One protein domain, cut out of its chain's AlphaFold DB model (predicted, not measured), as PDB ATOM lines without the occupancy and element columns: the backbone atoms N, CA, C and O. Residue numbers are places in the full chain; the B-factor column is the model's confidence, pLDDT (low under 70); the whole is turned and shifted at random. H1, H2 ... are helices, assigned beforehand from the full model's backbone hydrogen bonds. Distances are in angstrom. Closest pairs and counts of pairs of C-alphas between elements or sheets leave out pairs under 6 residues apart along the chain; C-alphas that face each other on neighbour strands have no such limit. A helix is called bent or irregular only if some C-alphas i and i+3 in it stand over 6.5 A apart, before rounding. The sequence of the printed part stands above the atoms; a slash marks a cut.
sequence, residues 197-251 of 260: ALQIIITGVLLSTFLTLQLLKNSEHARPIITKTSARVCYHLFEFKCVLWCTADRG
ATOM      1  N   ALA A 197     141.704 138.050 182.989       87.12
ATOM      2  CA  ALA A 197     142.971 138.101 182.261       87.12
ATOM      3  C   ALA A 197     143.086 139.367 181.393       87.12
ATOM      4  O   ALA A 197     144.125 140.032 181.393       87.12
ATOM      5  N   LEU A 198     142.008 139.742 180.698       90.25
ATOM      6  CA  LEU A 198     141.976 140.953 179.880       90.25
ATOM      7  C   LEU A 198     142.136 142.218 180.737       90.25
ATOM      8  O   LEU A 198     142.901 143.114 180.375       90.25
ATOM      9  N   GLN A 199     141.488 142.265 181.902       92.62
ATOM     10  CA  GLN A 199     141.585 143.391 182.831       92.62
ATOM     11  C   GLN A 199     143.014 143.588 183.363       92.62
ATOM     12  O   GLN A 199     143.491 144.720 183.468       92.62
ATOM     13  N   ILE A 200     143.737 142.502 183.649       92.88
ATOM     14  CA  ILE A 200     145.142 142.562 184.088       92.88
ATOM     15  C   ILE A 200     146.039 143.112 182.970       92.88
ATOM     16  O   ILE A 200     146.905 143.950 183.219       92.88
ATOM     17  N   ILE A 201     145.809 142.700 181.722       91.44
ATOM     18  CA  ILE A 201     146.591 143.185 180.576       91.44
ATOM     19  C   ILE A 201     146.342 144.681 180.352       91.44
ATOM     20  O   ILE A 201     147.291 145.451 180.202       91.44
ATOM     21  N   ILE A 202     145.077 145.112 180.378       92.94
ATOM     22  CA  ILE A 202     144.708 146.521 180.187       92.94
ATOM     23  C   ILE A 202     145.312 147.388 181.296       92.94
ATOM     24  O   ILE A 202     145.927 148.416 181.008       92.94
ATOM     25  N   THR A 203     145.192 146.970 182.558       92.25
ATOM     26  CA  THR A 203     145.746 147.724 183.693       92.25
ATOM     27  C   THR A 203     147.274 147.795 183.633       92.25
ATOM     28  O   THR A 203     147.832 148.869 183.856       92.25
ATOM     29  N   GLY A 204     147.956 146.716 183.231       93.94
ATOM     30  CA  GLY A 204     149.408 146.703 183.032       93.94
ATOM     31  C   GLY A 204     149.890 147.678 181.951       93.94
ATOM     32  O   GLY A 204     150.838 148.434 182.176       93.94
ATOM     33  N   VAL A 205     149.213 147.727 180.798       92.00
ATOM     34  CA  VAL A 205     149.553 148.661 179.707       92.00
ATOM     35  C   VAL A 205     149.309 150.115 180.126       92.00
ATOM     36  O   VAL A 205     150.142 150.988 179.865       92.00
ATOM     37  N   LEU A 206     148.203 150.389 180.821       91.75
ATOM     38  CA  LEU A 206     147.900 151.729 181.329       91.75
ATOM     39  C   LEU A 206     148.911 152.185 182.387       91.75
ATOM     40  O   LEU A 206     149.356 153.329 182.357       91.75
ATOM     41  N   LEU A 207     149.330 151.292 183.286       94.00
ATOM     42  CA  LEU A 207     150.311 151.630 184.312       94.00
ATOM     43  C   LEU A 207     151.701 151.873 183.710       94.00
ATOM     44  O   LEU A 207     152.367 152.838 184.075       94.00
ATOM     45  N   SER A 208     152.117 151.045 182.746       92.06
ATOM     46  CA  SER A 208     153.390 151.207 182.032       92.06
ATOM     47  C   SER A 208     153.445 152.519 181.242       92.06
ATOM     48  O   SER A 208     154.420 153.272 181.330       92.06
ATOM     49  N   THR A 209     152.372 152.847 180.515       88.69
ATOM     50  CA  THR A 209     152.273 154.123 179.791       88.69
ATOM     51  C   THR A 209     152.259 155.316 180.745       88.69
ATOM     52  O   THR A 209     152.968 156.292 180.500       88.69
ATOM     53  N   PHE A 210     151.546 155.227 181.870       91.56
ATOM     54  CA  PHE A 210     151.550 156.267 182.896       91.56
ATOM     55  C   PHE A 210     152.942 156.484 183.502       91.56
ATOM     56  O   PHE A 210     153.401 157.623 183.563       91.56
ATOM     57  N   LEU A 211     153.652 155.415 183.883       92.88
ATOM     58  CA  LEU A 211     155.027 155.509 184.390       92.88
ATOM     59  C   LEU A 211     155.957 156.173 183.370       92.88
ATOM     60  O   LEU A 211     156.740 157.050 183.723       92.88
ATOM     61  N   THR A 212     155.829 155.802 182.095       87.62
ATOM     62  CA  THR A 212     156.623 156.383 181.005       87.62
ATOM     63  C   THR A 212     156.371 157.887 180.878       87.62
ATOM     64  O   THR A 212     157.311 158.668 180.739       87.62
ATOM     65  N   LEU A 213     155.112 158.322 180.989       86.25
ATOM     66  CA  LEU A 213     154.756 159.741 180.965       86.25
ATOM     67  C   LEU A 213     155.292 160.499 182.186       86.25
ATOM     68  O   LEU A 213     155.759 161.626 182.034       86.25
ATOM     69  N   GLN A 214     155.270 159.890 183.376       89.75
ATOM     70  CA  GLN A 214     155.835 160.504 184.583       89.75
ATOM     71  C   GLN A 214     157.357 160.658 184.487       89.75
ATOM     72  O   GLN A 214     157.892 161.716 184.815       89.75
ATOM     73  N   LEU A 215     158.053 159.642 183.968       87.56
ATOM     74  CA  LEU A 215     159.497 159.708 183.730       87.56
ATOM     75  C   LEU A 215     159.852 160.804 182.717       87.56
ATOM     76  O   LEU A 215     160.785 161.571 182.942       87.56
ATOM     77  N   LEU A 216     159.070 160.934 181.641       84.31
ATOM     78  CA  LEU A 216     159.266 161.992 180.648       84.31
ATOM     79  C   LEU A 216     159.020 163.388 181.231       84.31
ATOM     80  O   LEU A 216     159.781 164.310 180.933       84.31
ATOM     81  N   LYS A 217     158.004 163.543 182.090       85.12
ATOM     82  CA  LYS A 217     157.662 164.820 182.733       85.12
ATOM     83  C   LYS A 217     158.786 165.353 183.629       85.12
ATOM     84  O   LYS A 217     158.978 166.563 183.685       85.12
ATOM     85  N   ASN A 218     159.536 164.466 184.279       87.19
ATOM     86  CA  ASN A 218     160.630 164.845 185.178       87.19
ATOM     87  C   ASN A 218     161.949 165.156 184.450       87.19
ATOM     88  O   ASN A 218     162.881 165.666 185.064       87.19
ATOM     89  N   SER A 219     162.048 164.874 183.147       83.56
ATOM     90  CA  SER A 219     163.251 165.170 182.365       83.56
ATOM     91  C   SER A 219     163.178 166.568 181.738       83.56
ATOM     92  O   SER A 219     162.515 166.796 180.724       83.56
ATOM     93  N   GLU A 220     163.888 167.536 182.322       78.69
ATOM     94  CA  GLU A 220     163.904 168.920 181.821       78.69
ATOM     95  C   GLU A 220     164.500 169.055 180.407       78.69
ATOM     96  O   GLU A 220     164.225 170.028 179.706       78.69
ATOM     97  N   HIS A 221     165.247 168.050 179.942       73.06
ATOM     98  CA  HIS A 221     165.890 168.030 178.625       73.06
ATOM     99  C   HIS A 221     165.071 167.355 177.504       73.06
ATOM    100  O   HIS A 221     165.495 167.391 176.351       73.06
ATOM    101  N   ALA A 222     163.886 166.785 177.774       59.09
ATOM    102  CA  ALA A 222     163.110 166.051 176.756       59.09
ATOM    103  C   ALA A 222     161.981 166.852 176.074       59.09
ATOM    104  O   ALA A 222     161.267 166.319 175.220       59.09
ATOM    105  N   ARG A 223     161.814 168.140 176.400       61.59
ATOM    106  CA  ARG A 223     160.676 168.964 175.939       61.59
ATOM    107  C   ARG A 223     160.434 168.996 174.413       61.59
ATOM    108  O   ARG A 223     159.264 168.944 174.036       61.59
ATOM    109  N   PRO A 224     161.441 169.029 173.511       59.94
ATOM    110  CA  PRO A 224     161.162 169.131 172.074       59.94
ATOM    111  C   PRO A 224     160.787 167.798 171.398       59.94
ATOM    112  O   PRO A 224     160.208 167.814 170.313       59.94
ATOM    113  N   ILE A 225     161.067 166.643 172.015       59.53
ATOM    114  CA  ILE A 225     160.790 165.315 171.423       59.53
ATOM    115  C   ILE A 225     159.361 164.840 171.752       59.53
ATOM    116  O   ILE A 225     158.755 164.085 170.988       59.53
ATOM    117  N   ILE A 226     158.784 165.335 172.851       57.22
ATOM    118  CA  ILE A 226     157.489 164.894 173.388       57.22
ATOM    119  C   ILE A 226     156.313 165.238 172.459       57.22
ATOM    120  O   ILE A 226     155.334 164.494 172.422       57.22
ATOM    121  N   THR A 227     156.377 166.298 171.650       59.19
ATOM    122  CA  THR A 227     155.218 166.755 170.849       59.19
ATOM    123  C   THR A 227     154.858 165.821 169.690       59.19
ATOM    124  O   THR A 227     153.688 165.715 169.335       59.19
ATOM    125  N   LYS A 228     155.826 165.090 169.122       61.25
ATOM    126  CA  LYS A 228     155.575 164.173 167.993       61.25
ATOM    127  C   LYS A 228     155.241 162.749 168.435       61.25
ATOM    128  O   LYS A 228     154.457 162.070 167.773       61.25
ATOM    129  N   THR A 229     155.818 162.286 169.542       60.84
ATOM    130  CA  THR A 229     155.573 160.935 170.068       60.84
ATOM    131  C   THR A 229     154.286 160.862 170.883       60.84
ATOM    132  O   THR A 229     153.536 159.900 170.721       60.84
ATOM    133  N   SER A 230     153.959 161.896 171.667       66.25
ATOM    134  CA  SER A 230     152.699 161.944 172.426       66.25
ATOM    135  C   SER A 230     151.469 161.910 171.518       66.25
ATOM    136  O   SER A 230     150.541 161.161 171.800       66.25
ATOM    137  N   ALA A 231     151.489 162.605 170.375       65.12
ATOM    138  CA  ALA A 231     150.381 162.589 169.420       65.12
ATOM    139  C   ALA A 231     150.099 161.181 168.857       65.12
ATOM    140  O   ALA A 231     148.941 160.781 168.739       65.12
ATOM    141  N   ARG A 232     151.145 160.394 168.569       68.50
ATOM    142  CA  ARG A 232     150.992 159.014 168.071       68.50
ATOM    143  C   ARG A 232     150.477 158.065 169.148       68.50
ATOM    144  O   ARG A 232     149.602 157.253 168.867       68.50
ATOM    145  N   VAL A 233     150.977 158.185 170.377       71.81
ATOM    146  CA  VAL A 233     150.493 157.372 171.506       71.81
ATOM    147  C   VAL A 233     149.036 157.717 171.827       71.81
ATOM    148  O   VAL A 233     148.222 156.812 171.992       71.81
ATOM    149  N   CYS A 234     148.670 159.001 171.823       69.44
ATOM    150  CA  CYS A 234     147.284 159.438 171.991       69.44
ATOM    151  C   CYS A 234     146.366 158.904 170.883       69.44
ATOM    152  O   CYS A 234     145.265 158.455 171.193       69.44
ATOM    153  N   TYR A 235     146.816 158.885 169.624       70.62
ATOM    154  CA  TYR A 235     146.035 158.340 168.510       70.62
ATOM    155  C   TYR A 235     145.790 156.830 168.662       70.62
ATOM    156  O   TYR A 235     144.661 156.365 168.530       70.62
ATOM    157  N   HIS A 236     146.816 156.058 169.035       72.38
ATOM    158  CA  HIS A 236     146.661 154.619 169.262       72.38
ATOM    159  C   HIS A 236     145.776 154.294 170.470       72.38
ATOM    160  O   HIS A 236     144.987 153.353 170.408       72.38
ATOM    161  N   LEU A 237     145.858 155.081 171.547       70.75
ATOM    162  CA  LEU A 237     144.959 154.941 172.697       70.75
ATOM    163  C   LEU A 237     143.511 155.322 172.350       70.75
ATOM    164  O   LEU A 237     142.580 154.716 172.881       70.75
ATOM    165  N   PHE A 238     143.313 156.294 171.455       71.62
ATOM    166  CA  PHE A 238     141.992 156.675 170.955       71.62
ATOM    167  C   PHE A 238     141.370 155.561 170.105       71.62
ATOM    168  O   PHE A 238     140.247 155.145 170.382       71.62
ATOM    169  N   GLU A 239     142.118 154.996 169.153       71.44
ATOM    170  CA  GLU A 239     141.628 153.872 168.346       71.44
ATOM    171  C   GLU A 239     141.321 152.637 169.199       71.44
ATOM    172  O   GLU A 239     140.275 152.011 169.021       71.44
ATOM    173  N   PHE A 240     142.163 152.326 170.192       68.44
ATOM    174  CA  PHE A 240     141.887 151.228 171.121       68.44
ATOM    175  C   PHE A 240     140.599 151.449 171.920       68.44
ATOM    176  O   PHE A 240     139.809 150.517 172.060       68.44
ATOM    177  N   LYS A 241     140.343 152.673 172.405       71.69
ATOM    178  CA  LYS A 241     139.080 153.013 173.081       71.69
ATOM    179  C   LYS A 241     137.872 152.886 172.152       71.69
ATOM    180  O   LYS A 241     136.850 152.366 172.586       71.69
ATOM    181  N   CYS A 242     137.977 153.318 170.895       63.81
ATOM    182  CA  CYS A 242     136.892 153.194 169.918       63.81
ATOM    183  C   CYS A 242     136.556 151.733 169.609       63.81
ATOM    184  O   CYS A 242     135.379 151.379 169.549       63.81
ATOM    185  N   VAL A 243     137.571 150.874 169.463       63.41
ATOM    186  CA  VAL A 243     137.367 149.435 169.256       63.41
ATOM    187  C   VAL A 243     136.719 148.805 170.489       63.41
ATOM    188  O   VAL A 243     135.732 148.090 170.336       63.41
ATOM    189  N   LEU A 244     137.200 149.128 171.695       66.19
ATOM    190  CA  LEU A 244     136.631 148.613 172.945       66.19
ATOM    191  C   LEU A 244     135.163 149.040 173.124       66.19
ATOM    192  O   LEU A 244     134.319 148.217 173.480       66.19
ATOM    193  N   TRP A 245     134.844 150.302 172.822       62.50
ATOM    194  CA  TRP A 245     133.480 150.829 172.893       62.50
ATOM    195  C   TRP A 245     132.571 150.171 171.845       62.50
ATOM    196  O   TRP A 245     131.499 149.684 172.192       62.50
ATOM    197  N   CYS A 246     133.022 150.026 170.594       56.09
ATOM    198  CA  CYS A 246     132.258 149.325 169.555       56.09
ATOM    199  C   CYS A 246     131.993 147.851 169.896       56.09
ATOM    200  O   CYS A 246     130.952 147.310 169.522       56.09
ATOM    201  N   THR A 247     132.923 147.182 170.583       59.28
ATOM    202  CA  THR A 247     132.718 145.797 171.033       59.28
ATOM    203  C   THR A 247     131.787 145.695 172.235       59.28
ATOM    204  O   THR A 247     131.033 144.729 172.318       59.28
ATOM    205  N   ALA A 248     131.786 146.690 173.128       60.16
ATOM    206  CA  ALA A 248     130.868 146.738 174.264       60.16
ATOM    207  C   ALA A 248     129.418 147.003 173.816       60.16
ATOM    208  O   ALA A 248     128.495 146.365 174.314       60.16
ATOM    209  N   ASP A 249     129.224 147.872 172.821       55.91
ATOM    210  CA  ASP A 249     127.895 148.273 172.339       55.91
ATOM    211  C   ASP A 249     127.199 147.166 171.518       55.91
ATOM    212  O   ASP A 249     125.979 147.027 171.514       55.91
ATOM    213  N   ARG A 250     127.978 146.288 170.872       52.91
ATOM    214  CA  ARG A 250     127.449 145.130 170.126       52.91
ATOM    215  C   ARG A 250     127.180 143.890 170.987       52.91
ATOM    216  O   ARG A 250     126.679 142.900 170.458       52.91
ATOM    217  N   GLY A 251     127.504 143.924 172.282       50.09
ATOM    218  CA  GLY A 251     127.402 142.776 173.190       50.09
ATOM    219  C   GLY A 251     126.183 142.756 174.119       50.09
ATOM    220  O   GLY A 251     126.023 141.779 174.844       50.09
TER     221      GLY A 251
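This is residues 197 to 251 of the 260 residues of the protein "C3H1-type domain-containing protein" of Perkinsus chesapeaki (UniProt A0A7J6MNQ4). Two long helices, H1 and H2, make a loose, narrow V: after H1 the chain turns through a short link and H2 folds back, with the open side of the V between the first residues of H1 and the last of H2. The turn at residues 218 to 224 sticks out at the joined end, and residues 197 to 205 and 238 to 251 stand free as the ends of the two arms. The printed part has 55 residues with two named helices, H1 then H2, and no named strand; the class is all helix. The whole is loose, with a radius of gyration of the C-alphas of 14.2 A, and a rod in outline, spanning 46 by 22 by 9 A.

The longest helix, H2, holds residues 226 to 249, and H1 holds residues 197 to 217. They are near each other: 6 pairs of their C-alphas are within 10 A, and their closest C-alphas are 8.0 A from each other. In H1 every O i to N i+4 pair is within hydrogen-bond range; in H2 18 of 20 are. Neither helix is bent.

H2 measures 34.0 A from C-alpha 226 at (157.489, 164.894, 173.388) to C-alpha 249 at (127.895, 148.273, 172.339). H1 measures 30.5 A from C-alpha 197 at (142.971, 138.101, 182.261) to C-alpha 217 at (157.662, 164.820, 182.733).

The C-alphas farthest apart, those of His 221 and Gly 251, are 46.4 A apart. The printed part has no cut, and the link from H1 to H2, 8 residues, is short. The mean pLDDT of the printed part is 75.0, of H1 90 and of H2 65. Confidence is under 70 at residues 222 to 232, 234, 240 and 242 to 251.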